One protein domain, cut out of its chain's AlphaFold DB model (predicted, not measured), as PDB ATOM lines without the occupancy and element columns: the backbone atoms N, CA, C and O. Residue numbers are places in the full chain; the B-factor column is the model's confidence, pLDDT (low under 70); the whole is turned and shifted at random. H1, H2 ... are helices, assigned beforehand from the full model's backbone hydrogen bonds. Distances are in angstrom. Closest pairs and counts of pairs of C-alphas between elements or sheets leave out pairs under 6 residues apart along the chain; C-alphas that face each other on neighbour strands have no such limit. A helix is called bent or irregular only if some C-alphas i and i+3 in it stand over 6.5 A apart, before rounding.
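What this domain is: This is residues 32 to 157 of the 329 residues of an uncharacterized protein of Tetradesmus obliquus (UniProt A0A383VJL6). The longest helix, H7, runs along one side of a rounded, all-helix globule; H2 packs on its first part with residues 70 to 74, and H3 on its later part. H1 folds back along H2 as a hairpin, H6 crosses H2, and H4 crosses H3, while H5 touches no helix. The printed part has 126 residues with seven named helices, H1 to H7 in chain order, and no named strand. It is compact, with a radius of gyration of the C-alphas of 13.9 A and spans of 34 by 32 by 32 A.

How they stand to each other: Look first at H7, residues 141 to 157. Its residues 142 to 147 touch H2, residues 61 to 75, which does so with residues 70 to 74 alone; the closest C-alphas, of Cys 70 and Cys 142, are 5.7 A apart, at a shallow tilt of 19 degrees, the same way. H2 is the hub, touching three helices, and is irregular: C-alphas 62 and 65 are 8.9 A apart. H1, residues 52 to 59, forms a helical hairpin with H2, touching it at C-alphas 58 and 68, the closest at 4.5 A, with a shallow tilt of 21 degrees, opposite ways. H6, residues 122 to 131, touches residues 64 to 69 of H2 about perpendicular, at 83 degrees; C-alphas 65 and 131 are the closest, at 5.4 A. Further along H7, residues 147 to 154 touch H3, residues 77 to 82, at a steep tilt of 54 degrees; the closest C-alphas, 77 and 150, are 6.2 A apart. H4, residues 97 to 110, touches H3 about perpendicular, at 78 degrees, with C-alphas 80 and 100 the closest at 6.5 A. H5, residues 112 to 117, is near H1. In H3 and H5 every O i to N i+4 pair is within hydrogen-bond range, against 3 of 4 in H1, 8 of 11 in H2, 9 of 10 in H4, 3 of 6 in H6 and 10 of 13 in H7.

Where its parts are: Find C-alpha 141 at (-40.036, -1.709, -11.190); from there H7 runs 25.4 A to C-alpha 157 at (-50.794, 7.344, -32.386). H4 is 20.2 A long, H2 19.3 A and H6 14.9 A. H1 begins at C-alpha 52, (-36.705, -8.944, -30.604), and is 11.2 A long; H3 measures 8.6 A and H5 8.7 A.

The domain as a whole: The C-alphas of Ala 90 and Met 117 are the two farthest apart, at 36.7 A. The printed part has no cut. The link from H3 to H4 is long, 14 residues, and residues 32 to 51 hold no named element. Mean pLDDT of the printed part is 79.5; residues 32 to 38, 61, 132, 136, 147 and 151 to 157 are under 70.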
ATOM      1  N   ALA A  32     -61.206 -17.305 -11.997       37.31
ATOM      2  CA  ALA A  32     -62.153 -16.644 -11.112       37.31
ATOM      3  C   ALA A  32     -62.422 -15.219 -11.629       37.31
ATOM      4  O   ALA A  32     -61.624 -14.310 -11.434       37.31
ATOM      5  N   GLU A  33     -63.563 -15.097 -12.311       40.19
ATOM      6  CA  GLU A  33     -64.346 -13.874 -12.531       40.19
ATOM      7  C   GLU A  33     -63.796 -12.860 -13.559       40.19
ATOM      8  O   GLU A  33     -63.080 -11.919 -13.236       40.19
ATOM      9  N   GLY A  34     -64.257 -12.981 -14.817       38.84
ATOM     10  CA  GLY A  34     -64.644 -11.770 -15.564       38.84
ATOM     11  C   GLY A  34     -64.223 -11.577 -17.025       38.84
ATOM     12  O   GLY A  34     -64.621 -10.564 -17.589       38.84
ATOM     13  N   ALA A  35     -63.483 -12.477 -17.682       45.50
ATOM     14  CA  ALA A  35     -63.091 -12.258 -19.090       45.50
ATOM     15  C   ALA A  35     -63.080 -13.541 -19.940       45.50
ATOM     16  O   ALA A  35     -62.069 -13.912 -20.527       45.50
ATOM     17  N   ALA A  36     -64.211 -14.245 -20.012       37.66
ATOM     18  CA  ALA A  36     -64.395 -15.290 -21.016       37.66
ATOM     19  C   ALA A  36     -64.692 -14.626 -22.373       37.66
ATOM     20  O   ALA A  36     -65.783 -14.102 -22.577       37.66
ATOM     21  N   GLY A  37     -63.714 -14.626 -23.285       53.62
ATOM     22  CA  GLY A  37     -63.921 -14.261 -24.694       53.62
ATOM     23  C   GLY A  37     -63.440 -12.876 -25.132       53.62
ATOM     24  O   GLY A  37     -63.849 -12.419 -26.195       53.62
ATOM     25  N   ALA A  38     -62.583 -12.197 -24.365       65.38
ATOM     26  CA  ALA A  38     -61.933 -10.994 -24.877       65.38
ATOM     27  C   ALA A  38     -60.933 -11.395 -25.975       65.38
ATOM     28  O   ALA A  38     -59.891 -11.971 -25.686       65.38
ATOM     29  N   THR A  39     -61.275 -11.135 -27.235       80.81
ATOM     30  CA  THR A  39     -60.324 -11.164 -28.356       80.81
ATOM     31  C   THR A  39     -59.229 -10.126 -28.116       80.81
ATOM     32  O   THR A  39     -59.509  -9.087 -27.508       80.81
ATOM     33  N   CYS A  40     -58.003 -10.368 -28.594       89.19
ATOM     34  CA  CYS A  40     -56.927  -9.390 -28.460       89.19
ATOM     35  C   CYS A  40     -57.389  -8.020 -29.004       89.19
ATOM     36  O   CYS A  40     -57.876  -7.944 -30.134       89.19
ATOM     37  N   PRO A  41     -57.284  -6.924 -28.228       89.56
ATOM     38  CA  PRO A  41     -57.771  -5.606 -28.645       89.56
ATOM     39  C   PRO A  41     -56.969  -4.994 -29.804       89.56
ATOM     40  O   PRO A  41     -57.353  -3.947 -30.324       89.56
ATOM     41  N   VAL A  42     -55.861  -5.620 -30.206       91.62
ATOM     42  CA  VAL A  42     -55.084  -5.253 -31.391       91.62
ATOM     43  C   VAL A  42     -55.151  -6.366 -32.429       91.62
ATOM     44  O   VAL A  42     -55.055  -7.546 -32.105       91.62
ATOM     45  N   ASP A  43     -55.310  -5.969 -33.689       88.75
ATOM     46  CA  ASP A  43     -55.311  -6.889 -34.822       88.75
ATOM     47  C   ASP A  43     -53.856  -7.242 -35.188       88.75
ATOM     48  O   ASP A  43     -53.100  -6.338 -35.575       88.75
ATOM     49  N   PRO A  44     -53.443  -8.521 -35.118       85.00
ATOM     50  CA  PRO A  44     -52.071  -8.933 -35.423       85.00
ATOM     51  C   PRO A  44     -51.655  -8.649 -36.870       85.00
ATOM     52  O   PRO A  44     -50.465  -8.531 -37.158       85.00
ATOM     53  N   SER A  45     -52.613  -8.474 -37.783       86.19
ATOM     54  CA  SER A  45     -52.359  -8.114 -39.181       86.19
ATOM     55  C   SER A  45     -52.032  -6.631 -39.356       86.19
ATOM     56  O   SER A  45     -51.443  -6.247 -40.365       86.19
ATOM     57  N   LYS A  46     -52.437  -5.781 -38.404       87.94
ATOM     58  CA  LYS A  46     -52.266  -4.319 -38.466       87.94
ATOM     59  C   LYS A  46     -51.243  -3.796 -37.469       87.94
ATOM     60  O   LYS A  46     -50.680  -2.724 -37.678       87.94
ATOM     61  N   THR A  47     -51.003  -4.530 -36.389       88.12
ATOM     62  CA  THR A  47     -50.102  -4.124 -35.314       88.12
ATOM     63  C   THR A  47     -48.960  -5.123 -35.204       88.12
ATOM     64  O   THR A  47     -49.108  -6.207 -34.644       88.12
ATOM     65  N   VAL A  48     -47.798  -4.736 -35.731       86.88
ATOM     66  CA  VAL A  48     -46.561  -5.502 -35.564       86.88
ATOM     67  C   VAL A  48     -46.009  -5.217 -34.171       86.88
ATOM     68  O   VAL A  48     -45.648  -4.081 -33.868       86.88
ATOM     69  N   LEU A  49     -45.962  -6.244 -33.324       89.56
ATOM     70  CA  LEU A  49     -45.303  -6.179 -32.020       89.56
ATOM     71  C   LEU A  49     -43.838  -6.602 -32.177       89.56
ATOM     72  O   LEU A  49     -43.540  -7.587 -32.857       89.56
ATOM     73  N   ASP A  50     -42.921  -5.858 -31.561       89.25
ATOM     74  CA  ASP A  50     -41.491  -6.169 -31.598       89.25
ATOM     75  C   ASP A  50     -41.124  -7.116 -30.445       89.25
ATOM     76  O   ASP A  50     -41.034  -6.717 -29.285       89.25
ATOM     77  N   PHE A  51     -40.896  -8.387 -30.779       92.56
ATOM     78  CA  PHE A  51     -40.465  -9.420 -29.830       92.56
ATOM     79  C   PHE A  51     -38.939  -9.619 -29.799       92.56
ATOM     80  O   PHE A  51     -38.444 -10.529 -29.132       92.56
ATOM     81  N   SER A  52     -38.162  -8.781 -30.489       88.75
ATOM     82  CA  SER A  52     -36.705  -8.944 -30.604       88.75
ATOM     83  C   SER A  52     -35.997  -8.720 -29.267       88.75
ATOM     84  O   SER A  52     -34.982  -9.349 -28.977       88.75
ATOM     85  N   LYS A  53     -36.526  -7.829 -28.419       87.50
ATOM     86  CA  LYS A  53     -36.031  -7.658 -27.042       87.50
ATOM     87  C   LYS A  53     -36.427  -8.825 -26.147       87.50
ATOM     88  O   LYS A  53     -35.612  -9.279 -25.353       87.50
ATOM     89  N   VAL A  54     -37.634  -9.358 -26.343       90.00
ATOM     90  CA  VAL A  54     -38.154 -10.497 -25.577       90.00
ATOM     91  C   VAL A  54     -37.245 -11.709 -25.734       90.00
ATOM     92  O   VAL A  54     -36.849 -12.300 -24.738       90.00
ATOM     93  N   SER A  55     -36.851 -12.072 -26.953       89.12
ATOM     94  CA  SER A  55     -36.007 -13.258 -27.138       89.12
ATOM     95  C   SER A  55     -34.630 -13.128 -26.484       89.12
ATOM     96  O   SER A  55     -34.154 -14.090 -25.884       89.12
ATOM     97  N   ASN A  56     -34.024 -11.940 -26.516       87.88
ATOM     98  CA  ASN A  56     -32.744 -11.680 -25.857       87.88
ATOM     99  C   ASN A  56     -32.866 -11.697 -24.325       87.88
ATOM    100  O   ASN A  56     -32.070 -12.351 -23.647       87.88
ATOM    101  N   ASP A  57     -33.887 -11.037 -23.779       87.69
ATOM    102  CA  ASP A  57     -34.054 -10.867 -22.331       87.69
ATOM    103  C   ASP A  57     -34.619 -12.125 -21.650       87.69
ATOM    104  O   ASP A  57     -34.324 -12.386 -20.481       87.69
ATOM    105  N   CYS A  58     -35.381 -12.942 -22.384       86.56
ATOM    106  CA  CYS A  58     -35.895 -14.235 -21.929       86.56
ATOM    107  C   CYS A  58     -34.895 -15.388 -22.116       86.56
ATOM    108  O   CYS A  58     -35.074 -16.446 -21.515       86.56
ATOM    109  N   ALA A  59     -33.840 -15.217 -22.920       81.81
ATOM    110  CA  ALA A  59     -32.768 -16.209 -23.032       81.81
ATOM    111  C   ALA A  59     -31.831 -16.208 -21.807       81.81
ATOM    112  O   ALA A  59     -31.157 -17.205 -21.531       81.81
ATOM    113  N   ALA A  60     -31.790 -15.108 -21.049       73.00
ATOM    114  CA  ALA A  60     -30.965 -14.974 -19.857       73.00
ATOM    115  C   ALA A  60     -31.593 -15.710 -18.653       73.00
ATOM    116  O   ALA A  60     -32.391 -15.151 -17.902       73.00
ATOM    117  N   GLN A  61     -31.190 -16.966 -18.431       66.75
ATOM    118  CA  GLN A  61     -31.757 -17.839 -17.385       66.75
ATOM    119  C   GLN A  61     -31.650 -17.296 -15.948       66.75
ATOM    120  O   GLN A  61     -32.407 -17.710 -15.078       66.75
ATOM    121  N   ALA A  62     -30.725 -16.374 -15.666       72.62
ATOM    122  CA  ALA A  62     -30.478 -15.923 -14.296       72.62
ATOM    123  C   ALA A  62     -31.585 -15.022 -13.712       72.62
ATOM    124  O   ALA A  62     -31.624 -14.867 -12.499       72.62
ATOM    125  N   ASN A  63     -32.468 -14.431 -14.530       79.00
ATOM    126  CA  ASN A  63     -33.502 -13.491 -14.064       79.00
ATOM    127  C   ASN A  63     -34.777 -13.516 -14.926       79.00
ATOM    128  O   ASN A  63     -35.390 -12.471 -15.143       79.00
ATOM    129  N   VAL A  64     -35.192 -14.696 -15.406       81.69
ATOM    130  CA  VAL A  64     -36.343 -14.846 -16.321       81.69
ATOM    131  C   VAL A  64     -37.573 -14.097 -15.799       81.69
ATOM    132  O   VAL A  64     -38.153 -13.299 -16.523       81.69
ATOM    133  N   CYS A  65     -37.918 -14.236 -14.519       85.69
ATOM    134  CA  CYS A  65     -39.096 -13.576 -13.952       85.69
ATOM    135  C   CYS A  65     -39.082 -12.052 -14.025       85.69
ATOM    136  O   CYS A  65     -40.131 -11.437 -14.177       85.69
ATOM    137  N   THR A  66     -37.914 -11.433 -13.908       84.19
ATOM    138  CA  THR A  66     -37.820  -9.978 -13.884       84.19
ATOM    139  C   THR A  66     -37.626  -9.478 -15.305       84.19
ATOM    140  O   THR A  66     -38.510  -8.821 -15.836       84.19
ATOM    141  N   THR A  67     -36.528  -9.840 -15.975       87.50
ATOM    142  CA  THR A  67     -36.169  -9.261 -17.281       87.50
ATOM    143  C   THR A  67     -37.097  -9.695 -18.409       87.50
ATOM    144  O   THR A  67     -37.493  -8.853 -19.214       87.50
ATOM    145  N   CYS A  68     -37.505 -10.967 -18.448       89.62
ATOM    146  CA  CYS A  68     -38.405 -11.458 -19.494       89.62
ATOM    147  C   CYS A  68     -39.786 -10.804 -19.382       89.62
ATOM    148  O   CYS A  68     -40.332 -10.375 -20.392       89.62
ATOM    149  N   VAL A  69     -40.327 -10.650 -18.163       88.56
ATOM    150  CA  VAL A  69     -41.622  -9.975 -17.951       88.56
ATOM    151  C   VAL A  69     -41.571  -8.528 -18.409       88.56
ATOM    152  O   VAL A  69     -42.484  -8.090 -19.102       88.56
ATOM    153  N   CYS A  70     -40.506  -7.795 -18.074       88.56
ATOM    154  CA  CYS A  70     -40.348  -6.409 -18.512       88.56
ATOM    155  C   CYS A  70     -40.395  -6.297 -20.039       88.56
ATOM    156  O   CYS A  70     -41.152  -5.492 -20.578       88.56
ATOM    157  N   ALA A  71     -39.619  -7.136 -20.731       91.00
ATOM    158  CA  ALA A  71     -39.566  -7.139 -22.185       91.00
ATOM    159  C   ALA A  71     -40.909  -7.552 -22.801       91.00
ATOM    160  O   ALA A  71     -41.342  -6.959 -23.788       91.00
ATOM    161  N   LEU A  72     -41.588  -8.545 -22.214       89.81
ATOM    162  CA  LEU A  72     -42.885  -9.022 -22.692       89.81
ATOM    163  C   LEU A  72     -43.953  -7.932 -22.557       89.81
ATOM    164  O   LEU A  72     -44.706  -7.683 -23.493       89.81
ATOM    165  N   VAL A  73     -43.998  -7.244 -21.414       89.19
ATOM    166  CA  VAL A  73     -44.950  -6.151 -21.180       89.19
ATOM    167  C   VAL A  73     -44.679  -4.978 -22.117       89.19
ATOM    168  O   VAL A  73     -45.632  -4.415 -22.651       89.19
ATOM    169  N   GLY A  74     -43.410  -4.664 -22.387       89.88
ATOM    170  CA  GLY A  74     -43.052  -3.659 -23.385       89.88
ATOM    171  C   GLY A  74     -43.470  -4.043 -24.803       89.88
ATOM    172  O   GLY A  74     -44.037  -3.226 -25.526       89.88
ATOM    173  N   ALA A  75     -43.303  -5.311 -25.185       93.00
ATOM    174  CA  ALA A  75     -43.784  -5.807 -26.473       93.00
ATOM    175  C   ALA A  75     -45.319  -5.734 -26.587       93.00
ATOM    176  O   ALA A  75     -45.833  -5.365 -27.639       93.00
ATOM    177  N   PHE A  76     -46.059  -6.020 -25.509       92.56
ATOM    178  CA  PHE A  76     -47.529  -5.950 -25.467       92.56
ATOM    179  C   PHE A  76     -48.090  -4.570 -25.099       92.56
ATOM    180  O   PHE A  76     -49.309  -4.408 -24.995       92.56
ATOM    181  N   ALA A  77     -47.241  -3.555 -24.958       91.12
ATOM    182  CA  ALA A  77     -47.654  -2.191 -24.668       91.12
ATOM    183  C   ALA A  77     -48.799  -1.663 -25.558       91.12
ATOM    184  O   ALA A  77     -49.765  -1.114 -25.015       91.12
ATOM    185  N   PRO A  78     -48.769  -1.850 -26.897       89.06
ATOM    186  CA  PRO A  78     -49.841  -1.379 -27.772       89.06
ATOM    187  C   PRO A  78     -51.169  -2.090 -27.495       89.06
ATOM    188  O   PRO A  78     -52.227  -1.466 -27.548       89.06
ATOM    189  N   ALA A  79     -51.116  -3.381 -27.153       91.19
ATOM    190  CA  ALA A  79     -52.293  -4.177 -26.827       91.19
ATOM    191  C   ALA A  79     -52.933  -3.733 -25.507       91.19
ATOM    192  O   ALA A  79     -54.149  -3.560 -25.431       91.19
ATOM    193  N   LEU A  80     -52.120  -3.488 -24.478       90.12
ATOM    194  CA  LEU A  80     -52.594  -2.989 -23.183       90.12
ATOM    195  C   LEU A  80     -53.238  -1.603 -23.329       90.12
ATOM    196  O   LEU A  80     -54.324  -1.366 -22.793       90.12
ATOM    197  N   ALA A  81     -52.618  -0.719 -24.115       89.25
ATOM    198  CA  ALA A  81     -53.164   0.600 -24.418       89.25
ATOM    199  C   ALA A  81     -54.502   0.514 -25.178       89.25
ATOM    200  O   ALA A  81     -55.456   1.208 -24.817       89.25
ATOM    201  N   ALA A  82     -54.599  -0.361 -26.184       88.88
ATOM    202  CA  ALA A  82     -55.834  -0.597 -26.936       88.88
ATOM    203  C   ALA A  82     -56.943  -1.221 -26.071       88.88
ATOM    204  O   ALA A  82     -58.116  -0.896 -26.240       88.88
ATOM    205  N   GLY A  83     -56.575  -2.052 -25.092       88.75
ATOM    206  CA  GLY A  83     -57.481  -2.609 -24.083       88.75
ATOM    207  C   GLY A  83     -58.004  -1.586 -23.067       88.75
ATOM    208  O   GLY A  83     -58.716  -1.964 -22.136       88.75
ATOM    209  N   GLY A  84     -57.649  -0.304 -23.211       87.19
ATOM    210  CA  GLY A  84     -58.082   0.776 -22.327       87.19
ATOM    211  C   GLY A  84     -57.406   0.759 -20.959       87.19
ATOM    212  O   GLY A  84     -57.861   1.451 -20.047       87.19
ATOM    213  N   ILE A  85     -56.328  -0.014 -20.800       87.62
ATOM    214  CA  ILE A  85     -55.594  -0.090 -19.541       87.62
ATOM    215  C   ILE A  85     -54.782   1.188 -19.393       87.62
ATOM    216  O   ILE A  85     -53.808   1.424 -20.106       87.62
ATOM    217  N   LYS A  86     -55.218   2.031 -18.460       83.31
ATOM    218  CA  LYS A  86     -54.488   3.227 -18.060       83.31
ATOM    219  C   LYS A  86     -53.621   2.898 -16.863       83.31
ATOM    220  O   LYS A  86     -54.086   2.309 -15.893       83.31
ATOM    221  N   PHE A  87     -52.371   3.316 -16.940       78.81
ATOM    222  CA  PHE A  87     -51.441   3.223 -15.833       78.81
ATOM    223  C   PHE A  87     -51.201   4.613 -15.284       78.81
ATOM    224  O   PHE A  87     -50.774   5.511 -16.018       78.81
ATOM    225  N   ASP A  88     -51.476   4.768 -13.998       83.00
ATOM    226  CA  ASP A  88     -51.111   5.960 -13.263       83.00
ATOM    227  C   ASP A  88     -49.770   5.718 -12.567       83.00
ATOM    228  O   ASP A  88     -49.678   4.946 -11.614       83.00
ATOM    229  N   ALA A  89     -48.719   6.386 -13.047       76.62
ATOM    230  CA  ALA A  89     -47.395   6.298 -12.435       76.62
ATOM    231  C   ALA A  89     -47.370   6.855 -11.001       76.62
ATOM    232  O   ALA A  89     -46.482   6.494 -10.231       76.62
ATOM    233  N   ALA A  90     -48.334   7.706 -10.633       81.69
ATOM    234  CA  ALA A  90     -48.477   8.214  -9.276       81.69
ATOM    235  C   ALA A  90     -49.207   7.235  -8.337       81.69
ATOM    236  O   ALA A  90     -49.109   7.401  -7.123       81.69
ATOM    237  N   ALA A  91     -49.903   6.224  -8.871       84.00
ATOM    238  CA  ALA A  91     -50.673   5.243  -8.105       84.00
ATOM    239  C   ALA A  91     -50.507   3.824  -8.691       84.00
ATOM    240  O   ALA A  91     -51.458   3.270  -9.254       84.00
ATOM    241  N   PRO A  92     -49.318   3.199  -8.573       75.00
ATOM    242  CA  PRO A  92     -49.051   1.878  -9.150       75.00
ATOM    243  C   PRO A  92     -49.960   0.779  -8.577       75.00
ATOM    244  O   PRO A  92     -50.265  -0.189  -9.272       75.00
ATOM    245  N   GLU A  93     -50.465   0.944  -7.349       79.94
ATOM    246  CA  GLU A  93     -51.442   0.019  -6.757       79.94
ATOM    247  C   GLU A  93     -52.810   0.012  -7.457       79.94
ATOM    248  O   GLU A  93     -53.578  -0.933  -7.283       79.94
ATOM    249  N   SER A  94     -53.119   1.027  -8.272       83.25
ATOM    250  CA  SER A  94     -54.363   1.093  -9.052       83.25
ATOM    251  C   SER A  94     -54.313   0.291 -10.356       83.25
ATOM    252  O   SER A  94     -55.309   0.230 -11.080       83.25
ATOM    253  N   PHE A  95     -53.170  -0.324 -10.674       83.12
ATOM    254  CA  PHE A  95     -53.008  -1.062 -11.917       83.12
ATOM    255  C   PHE A  95     -53.985  -2.249 -11.982       83.12
ATOM    256  O   PHE A  95     -53.933  -3.131 -11.116       83.12
ATOM    257  N   PRO A  96     -54.862  -2.329 -13.006       84.19
ATOM    258  CA  PRO A  96     -55.855  -3.391 -13.117       84.19
ATOM    259  C   PRO A  96     -55.190  -4.683 -13.608       84.19
ATOM    260  O   PRO A  96     -55.324  -5.089 -14.764       84.19
ATOM    261  N   LEU A  97     -54.460  -5.342 -12.708       81.50
ATOM    262  CA  LEU A  97     -53.612  -6.499 -12.997       81.50
ATOM    263  C   LEU A  97     -54.408  -7.656 -13.625       81.50
ATOM    264  O   LEU A  97     -53.935  -8.290 -14.563       81.50
ATOM    265  N   ALA A  98     -55.651  -7.868 -13.178       82.00
ATOM    266  CA  ALA A  98     -56.559  -8.862 -13.752       82.00
ATOM    267  C   ALA A  98     -56.932  -8.551 -15.214       82.00
ATOM    268  O   ALA A  98     -56.929  -9.445 -16.060       82.00
ATOM    269  N   GLN A  99     -57.196  -7.280 -15.536       85.56
ATOM    270  CA  GLN A  99     -57.516  -6.857 -16.901       85.56
ATOM    271  C   GLN A  99     -56.284  -6.958 -17.806       85.56
ATOM    272  O   GLN A  99     -56.384  -7.458 -18.925       85.56
ATOM    273  N   ALA A 100     -55.114  -6.553 -17.303       85.31
ATOM    274  CA  ALA A 100     -53.849  -6.677 -18.020       85.31
ATOM    275  C   ALA A 100     -53.529  -8.139 -18.332       85.31
ATOM    276  O   ALA A 100     -53.261  -8.468 -19.485       85.31
ATOM    277  N   ALA A 101     -53.633  -9.025 -17.339       83.50
ATOM    278  CA  ALA A 101     -53.433 -10.457 -17.523       83.50
ATOM    279  C   ALA A 101     -54.417 -11.055 -18.542       83.50
ATOM    280  O   ALA A 101     -54.019 -11.895 -19.347       83.50
ATOM    281  N   GLY A 102     -55.674 -10.596 -18.548       83.75
ATOM    282  CA  GLY A 102     -56.669 -10.973 -19.555       83.75
ATOM    283  C   GLY A 102     -56.235 -10.599 -20.974       83.75
ATOM    284  O   GLY A 102     -56.178 -11.474 -21.835       83.75
ATOM    285  N   VAL A 103     -55.851  -9.335 -21.190       88.69
ATOM    286  CA  VAL A 103     -55.378  -8.826 -22.494       88.69
ATOM    287  C   VAL A 103     -54.112  -9.550 -22.954       88.69
ATOM    288  O   VAL A 103     -54.023  -9.984 -24.100       88.69
ATOM    289  N   LEU A 104     -53.138  -9.720 -22.058       88.19
ATOM    290  CA  LEU A 104     -51.897 -10.443 -22.336       88.19
ATOM    291  C   LEU A 104     -52.176 -11.891 -22.743       88.19
ATOM    292  O   LEU A 104     -51.603 -12.357 -23.721       88.19
ATOM    293  N   ARG A 105     -53.077 -12.591 -22.042       84.50
ATOM    294  CA  ARG A 105     -53.436 -13.976 -22.369       84.50
ATOM    295  C   ARG A 105     -54.114 -14.075 -23.733       84.50
ATOM    296  O   ARG A 105     -53.693 -14.900 -24.534       84.50
ATOM    297  N   SER A 106     -55.099 -13.220 -24.017       85.56
ATOM    298  CA  SER A 106     -55.777 -13.219 -25.319       85.56
ATOM    299  C   SER A 106     -54.822 -12.890 -26.465       85.56
ATOM    300  O   SER A 106     -54.816 -13.565 -27.486       85.56
ATOM    301  N   CYS A 107     -53.949 -11.897 -26.280       90.19
ATOM    302  CA  CYS A 107     -52.987 -11.518 -27.308       90.19
ATOM    303  C   CYS A 107     -51.852 -12.531 -27.457       90.19
ATOM    304  O   CYS A 107     -51.310 -12.684 -28.544       90.19
ATOM    305  N   ALA A 108     -51.483 -13.251 -26.401       87.38
ATOM    306  CA  ALA A 108     -50.454 -14.275 -26.508       87.38
ATOM    307  C   ALA A 108     -50.862 -15.410 -27.461       87.38
ATOM    308  O   ALA A 108     -49.999 -15.932 -28.164       87.38
ATOM    309  N   GLU A 109     -52.151 -15.761 -27.516       85.12
ATOM    310  CA  GLU A 109     -52.676 -16.760 -28.455       85.12
ATOM    311  C   GLU A 109     -52.567 -16.273 -29.908       85.12
ATOM    312  O   GLU A 109     -52.031 -16.988 -30.757       85.12
ATOM    313  N   ASP A 110     -52.969 -15.027 -30.172       88.25
ATOM    314  CA  ASP A 110     -52.923 -14.427 -31.512       88.25
ATOM    315  C   ASP A 110     -51.486 -14.180 -32.014       88.25
ATOM    316  O   ASP A 110     -51.195 -14.321 -33.204       88.25
ATOM    317  N   TYR A 111     -50.552 -13.858 -31.111       89.88
ATOM    318  CA  TYR A 111     -49.154 -13.555 -31.441       89.88
ATOM    319  C   TYR A 111     -48.189 -14.734 -31.243       89.88
ATOM    320  O   TYR A 111     -46.972 -14.558 -31.350       89.88
ATOM    321  N   ILE A 112     -48.689 -15.949 -30.995       86.75
ATOM    322  CA  ILE A 112     -47.835 -17.106 -30.685       86.75
ATOM    323  C   ILE A 112     -46.832 -17.415 -31.804       86.75
ATOM    324  O   ILE A 112     -45.662 -17.691 -31.538       86.75
ATOM    325  N   VAL A 113     -47.255 -17.294 -33.067       83.94
ATOM    326  CA  VAL A 113     -46.393 -17.529 -34.236       83.94
ATOM    327  C   VAL A 113     -45.301 -16.465 -34.324       83.94
ATOM    328  O   VAL A 113     -44.139 -16.799 -34.548       83.94
ATOM    329  N   ALA A 114     -45.643 -15.196 -34.083       87.75
ATOM    330  CA  ALA A 114     -44.678 -14.100 -34.080       87.75
ATOM    331  C   ALA A 114     -43.633 -14.265 -32.961       87.75
ATOM    332  O   ALA A 114     -42.440 -14.094 -33.205       87.75
ATOM    333  N   MET A 115     -44.059 -14.683 -31.764       88.44
ATOM    334  CA  MET A 115     -43.156 -14.975 -30.645       88.44
ATOM    335  C   MET A 115     -42.211 -16.147 -30.947       88.44
ATOM    336  O   MET A 115     -41.012 -16.053 -30.682       88.44
ATOM    337  N   MET A 116     -42.712 -17.229 -31.555       85.69
ATOM    338  CA  MET A 116     -41.866 -18.357 -31.966       85.69
ATOM    339  C   MET A 116     -40.848 -17.954 -33.038       85.69
ATOM    340  O   MET A 116     -39.677 -18.316 -32.936       85.69
ATOM    341  N   MET A 117     -41.266 -17.165 -34.033       84.50
ATOM    342  CA  MET A 117     -40.377 -16.659 -35.086       84.50
ATOM    343  C   MET A 117     -39.302 -15.712 -34.541       84.50
ATOM    344  O   MET A 117     -38.180 -15.705 -35.041       84.50
ATOM    345  N   ALA A 118     -39.616 -14.955 -33.490       88.19
ATOM    346  CA  ALA A 118     -38.650 -14.115 -32.789       88.19
ATOM    347  C   ALA A 118     -37.672 -14.909 -31.901       88.19
ATOM    348  O   ALA A 118     -36.731 -14.326 -31.364       88.19
ATOM    349  N   GLY A 119     -37.865 -16.225 -31.750       89.94
ATOM    350  CA  GLY A 119     -37.008 -17.099 -30.948       89.94
ATOM    351  C   GLY A 119     -37.369 -17.145 -29.463       89.94
ATOM    352  O   GLY A 119     -36.544 -17.562 -28.650       89.94
ATOM    353  N   VAL A 120     -38.580 -16.726 -29.079       88.69
ATOM    354  CA  VAL A 120     -39.034 -16.825 -27.687       88.69
ATOM    355  C   VAL A 120     -39.275 -18.297 -27.339       88.69
ATOM    356  O   VAL A 120     -40.041 -19.002 -27.996       88.69
ATOM    357  N   ASN A 121     -38.594 -18.786 -26.303       83.19
ATOM    358  CA  ASN A 121     -38.631 -20.196 -25.928       83.19
ATOM    359  C   ASN A 121     -39.881 -20.504 -25.090       83.19
ATOM    360  O   ASN A 121     -40.044 -19.955 -24.003       83.19
ATOM    361  N   VAL A 122     -40.733 -21.429 -25.548       79.44
ATOM    362  CA  VAL A 122     -41.969 -21.839 -24.846       79.44
ATOM    363  C   VAL A 122     -41.688 -22.313 -23.413       79.44
ATOM    364  O   VAL A 122     -42.503 -22.114 -22.516       79.44
ATOM    365  N   SER A 123     -40.501 -22.876 -23.174       80.31
ATOM    366  CA  SER A 123     -40.061 -23.292 -21.836       80.31
ATOM    367  C   SER A 123     -39.912 -22.097 -20.884       80.31
ATOM    368  O   SER A 123     -40.322 -22.184 -19.731       80.31
ATOM    369  N   ALA A 124     -39.410 -20.961 -21.377       80.06
ATOM    370  CA  ALA A 124     -39.300 -19.726 -20.599       80.06
ATOM    371  C   ALA A 124     -40.681 -19.103 -20.324       80.06
ATOM    372  O   ALA A 124     -40.913 -18.584 -19.234       80.06
ATOM    373  N   LEU A 125     -41.636 -19.224 -21.261       80.19
ATOM    374  CA  LEU A 125     -43.040 -18.855 -21.008       80.19
ATOM    375  C   LEU A 125     -43.698 -19.726 -19.931       80.19
ATOM    376  O   LEU A 125     -44.533 -19.238 -19.173       80.19
ATOM    377  N   ALA A 126     -43.336 -21.005 -19.834       79.69
ATOM    378  CA  ALA A 126     -43.831 -21.858 -18.759       79.69
ATOM    379  C   ALA A 126     -43.249 -21.446 -17.393       79.69
ATOM    380  O   ALA A 126     -43.976 -21.426 -16.401       79.69
ATOM    381  N   GLU A 127     -41.967 -21.068 -17.344       80.38
ATOM    382  CA  GLU A 127     -41.318 -20.562 -16.124       80.38
ATOM    383  C   GLU A 127     -41.876 -19.212 -15.668       80.38
ATOM    384  O   GLU A 127     -42.035 -19.002 -14.468       80.38
ATOM    385  N   LEU A 128     -42.262 -18.341 -16.605       78.12
ATOM    386  CA  LEU A 128     -42.958 -17.081 -16.327       78.12
ATOM    387  C   LEU A 128     -44.209 -17.271 -15.457       78.12
ATOM    388  O   LEU A 128     -44.512 -16.436 -14.606       78.12
ATOM    389  N   ASN A 129     -44.914 -18.392 -15.619       76.00
ATOM    390  CA  ASN A 129     -46.099 -18.696 -14.818       76.00
ATOM    391  C   ASN A 129     -45.757 -19.054 -13.357       76.00
ATOM    392  O   ASN A 129     -46.592 -18.910 -12.468       76.00
ATOM    393  N   ASN A 130     -44.520 -19.481 -13.089       80.81
ATOM    394  CA  ASN A 130     -44.030 -19.749 -11.736       80.81
ATOM    395  C   ASN A 130     -43.518 -18.486 -11.024       80.81
ATOM    396  O   ASN A 130     -43.200 -18.551  -9.839       80.81
ATOM    397  N   CYS A 131     -43.457 -17.340 -11.710       79.44
ATOM    398  CA  CYS A 131     -42.922 -16.095 -11.156       79.44
ATOM    399  C   CYS A 131     -43.826 -15.420 -10.116       79.44
ATOM    400  O   CYS A 131     -43.399 -14.449  -9.503       79.44
ATOM    401  N   GLY A 132     -45.035 -15.943  -9.876       67.00
ATOM    402  CA  GLY A 132     -45.821 -15.643  -8.680       67.00
ATOM    403  C   GLY A 132     -46.061 -14.152  -8.425       67.00
ATOM    404  O   GLY A 132     -45.725 -13.660  -7.354       67.00
ATOM    405  N   PHE A 133     -46.674 -13.435  -9.372       71.44
ATOM    406  CA  PHE A 133     -47.137 -12.058  -9.146       71.44
ATOM    407  C   PHE A 133     -48.415 -12.068  -8.298       71.44
ATOM    408  O   PHE A 133     -49.526 -11.946  -8.810       71.44
ATOM    409  N   GLY A 134     -48.253 -12.307  -6.996       71.25
ATOM    410  CA  GLY A 134     -49.363 -12.434  -6.051       71.25
ATOM    411  C   GLY A 134     -49.966 -11.097  -5.623       71.25
ATOM    412  O   GLY A 134     -51.118 -11.059  -5.193       71.25
ATOM    413  N   SER A 135     -49.217  -9.999  -5.742       72.75
ATOM    414  CA  SER A 135     -49.676  -8.672  -5.341       72.75
ATOM    415  C   SER A 135     -49.110  -7.560  -6.227       72.75
ATOM    416  O   SER A 135     -48.081  -7.724  -6.881       72.75
ATOM    417  N   ALA A 136     -49.765  -6.394  -6.226       68.62
ATOM    418  CA  ALA A 136     -49.279  -5.206  -6.934       68.62
ATOM    419  C   ALA A 136     -47.891  -4.740  -6.440       68.62
ATOM    420  O   ALA A 136     -47.159  -4.099  -7.188       68.62
ATOM    421  N   ALA A 137     -47.509  -5.093  -5.207       70.06
ATOM    422  CA  ALA A 137     -46.196  -4.778  -4.645       70.06
ATOM    423  C   ALA A 137     -45.063  -5.630  -5.247       70.06
ATOM    424  O   ALA A 137     -43.909  -5.209  -5.222       70.06
ATOM    425  N   ASP A 138     -45.392  -6.794  -5.815       74.12
ATOM    426  CA  ASP A 138     -44.433  -7.700  -6.461       74.12
ATOM    427  C   ASP A 138     -44.222  -7.368  -7.946       74.12
ATOM    428  O   ASP A 138     -43.459  -8.038  -8.644       74.12
ATOM    429  N   VAL A 139     -44.906  -6.336  -8.453       73.44
ATOM    430  CA  VAL A 139     -44.765  -5.889  -9.837       73.44
ATOM    431  C   VAL A 139     -43.368  -5.284 -10.012       73.44
ATOM    432  O   VAL A 139     -43.027  -4.305  -9.342       73.44
ATOM    433  N   PRO A 140     -42.529  -5.832 -10.909       75.31
ATOM    434  CA  PRO A 140     -41.154  -5.384 -11.048       75.31
ATOM    435  C   PRO A 140     -41.100  -3.922 -11.502       75.31
ATOM    436  O   PRO A 140     -41.864  -3.492 -12.363       75.31
ATOM    437  N   ALA A 141     -40.151  -3.154 -10.955       76.19
ATOM    438  CA  ALA A 141     -40.036  -1.709 -11.190       76.19
ATOM    439  C   ALA A 141     -39.959  -1.323 -12.680       76.19
ATOM    440  O   ALA A 141     -40.369  -0.229 -13.068       76.19
ATOM    441  N   CYS A 142     -39.486  -2.231 -13.532       77.19
ATOM    442  CA  CYS A 142     -39.462  -2.036 -14.975       77.19
ATOM    443  C   CYS A 142     -40.842  -1.788 -15.591       77.19
ATOM    444  O   CYS A 142     -40.919  -1.061 -16.577       77.19
ATOM    445  N   LEU A 143     -41.920  -2.321 -15.003       76.06
ATOM    446  CA  LEU A 143     -43.280  -2.098 -15.478       76.06
ATOM    447  C   LEU A 143     -43.627  -0.611 -15.381       76.06
ATOM    448  O   LEU A 143     -44.134  -0.033 -16.330       76.06
ATOM    449  N   SER A 144     -43.263   0.049 -14.282       72.62
ATOM    450  CA  SER A 144     -43.505   1.488 -14.131       72.62
ATOM    451  C   SER A 144     -42.736   2.336 -15.157       72.62
ATOM    452  O   SER A 144     -43.275   3.314 -15.681       72.62
ATOM    453  N   ALA A 145     -41.507   1.939 -15.504       75.31
ATOM    454  CA  ALA A 145     -40.667   2.656 -16.463       75.31
ATOM    455  C   ALA A 145     -41.145   2.468 -17.913       75.31
ATOM    456  O   ALA A 145     -41.340   3.455 -18.623       75.31
ATOM    457  N   GLU A 146     -41.385   1.220 -18.326       75.69
ATOM    458  CA  GLU A 146     -41.948   0.876 -19.640       75.69
ATOM    459  C   GLU A 146     -43.292   1.571 -19.839       75.69
ATOM    460  O   GLU A 146     -43.507   2.268 -20.829       75.69
ATOM    461  N   VAL A 147     -44.173   1.491 -18.841       67.94
ATOM    462  CA  VAL A 147     -45.539   1.984 -18.978       67.94
ATOM    463  C   VAL A 147     -45.630   3.514 -19.025       67.94
ATOM    464  O   VAL A 147     -46.471   4.071 -19.737       67.94
ATOM    465  N   THR A 148     -44.711   4.225 -18.371       72.75
ATOM    466  CA  THR A 148     -44.593   5.683 -18.548       72.75
ATOM    467  C   THR A 148     -44.241   6.042 -20.005       72.75
ATOM    468  O   THR A 148     -44.740   7.035 -20.548       72.75
ATOM    469  N   GLY A 149     -43.463   5.190 -20.683       70.12
ATOM    470  CA  GLY A 149     -43.205   5.282 -22.122       70.12
ATOM    471  C   GLY A 149     -44.458   5.057 -22.979       70.12
ATOM    472  O   GLY A 149     -44.691   5.802 -23.932       70.12
ATOM    473  N   ILE A 150     -45.320   4.107 -22.600       70.06
ATOM    474  CA  ILE A 150     -46.570   3.777 -23.316       70.06
ATOM    475  C   ILE A 150     -47.544   4.958 -23.327       70.06
ATOM    476  O   ILE A 150     -48.075   5.314 -24.382       70.06
ATOM    477  N   ASN A 151     -47.754   5.604 -22.174       67.50
ATOM    478  CA  ASN A 151     -48.634   6.774 -22.069       67.50
ATOM    479  C   ASN A 151     -48.177   7.921 -22.991       67.50
ATOM    480  O   ASN A 151     -49.006   8.643 -23.548       67.50
ATOM    481  N   SER A 152     -46.866   8.043 -23.207       60.66
ATOM    482  CA  SER A 152     -46.273   9.047 -24.096       60.66
ATOM    483  C   SER A 152     -46.437   8.682 -25.583       60.66
ATOM    484  O   SER A 152     -46.716   9.549 -26.413       60.66
ATOM    485  N   ALA A 153     -46.333   7.396 -25.934       57.78
ATOM    486  CA  ALA A 153     -46.502   6.906 -27.305       57.78
ATOM    487  C   ALA A 153     -47.972   6.931 -27.776       57.78
ATOM    488  O   ALA A 153     -48.256   7.303 -28.917       57.78
ATOM    489  N   ASN A 154     -48.925   6.614 -26.893       55.09
ATOM    490  CA  ASN A 154     -50.355   6.574 -27.225       55.09
ATOM    491  C   ASN A 154     -50.937   7.968 -27.553       55.09
ATOM    492  O   ASN A 154     -51.815   8.108 -28.412       55.09
ATOM    493  N   ALA A 155     -50.384   9.021 -26.939       50.38
ATOM    494  CA  ALA A 155     -50.694  10.410 -27.288       50.38
ATOM    495  C   ALA A 155     -50.319  10.755 -28.745       50.38
ATOM    496  O   ALA A 155     -50.933  11.635 -29.345       50.38
ATOM    497  N   THR A 156     -49.356  10.034 -29.329       46.19
ATOM    498  CA  THR A 156     -48.866  10.267 -30.696       46.19
ATOM    499  C   THR A 156     -49.669   9.471 -31.735       46.19
ATOM    500  O   THR A 156     -50.030  10.021 -32.770       46.19
ATOM    501  N   VAL A 157     -50.036   8.213 -31.451       42.78
ATOM    502  CA  VAL A 157     -50.794   7.344 -32.386       42.78
ATOM    503  C   VAL A 157     -52.242   7.813 -32.586       42.78
ATOM    504  O   VAL A 157     -52.759   7.794 -33.704       42.78
TER     505      VAL A 157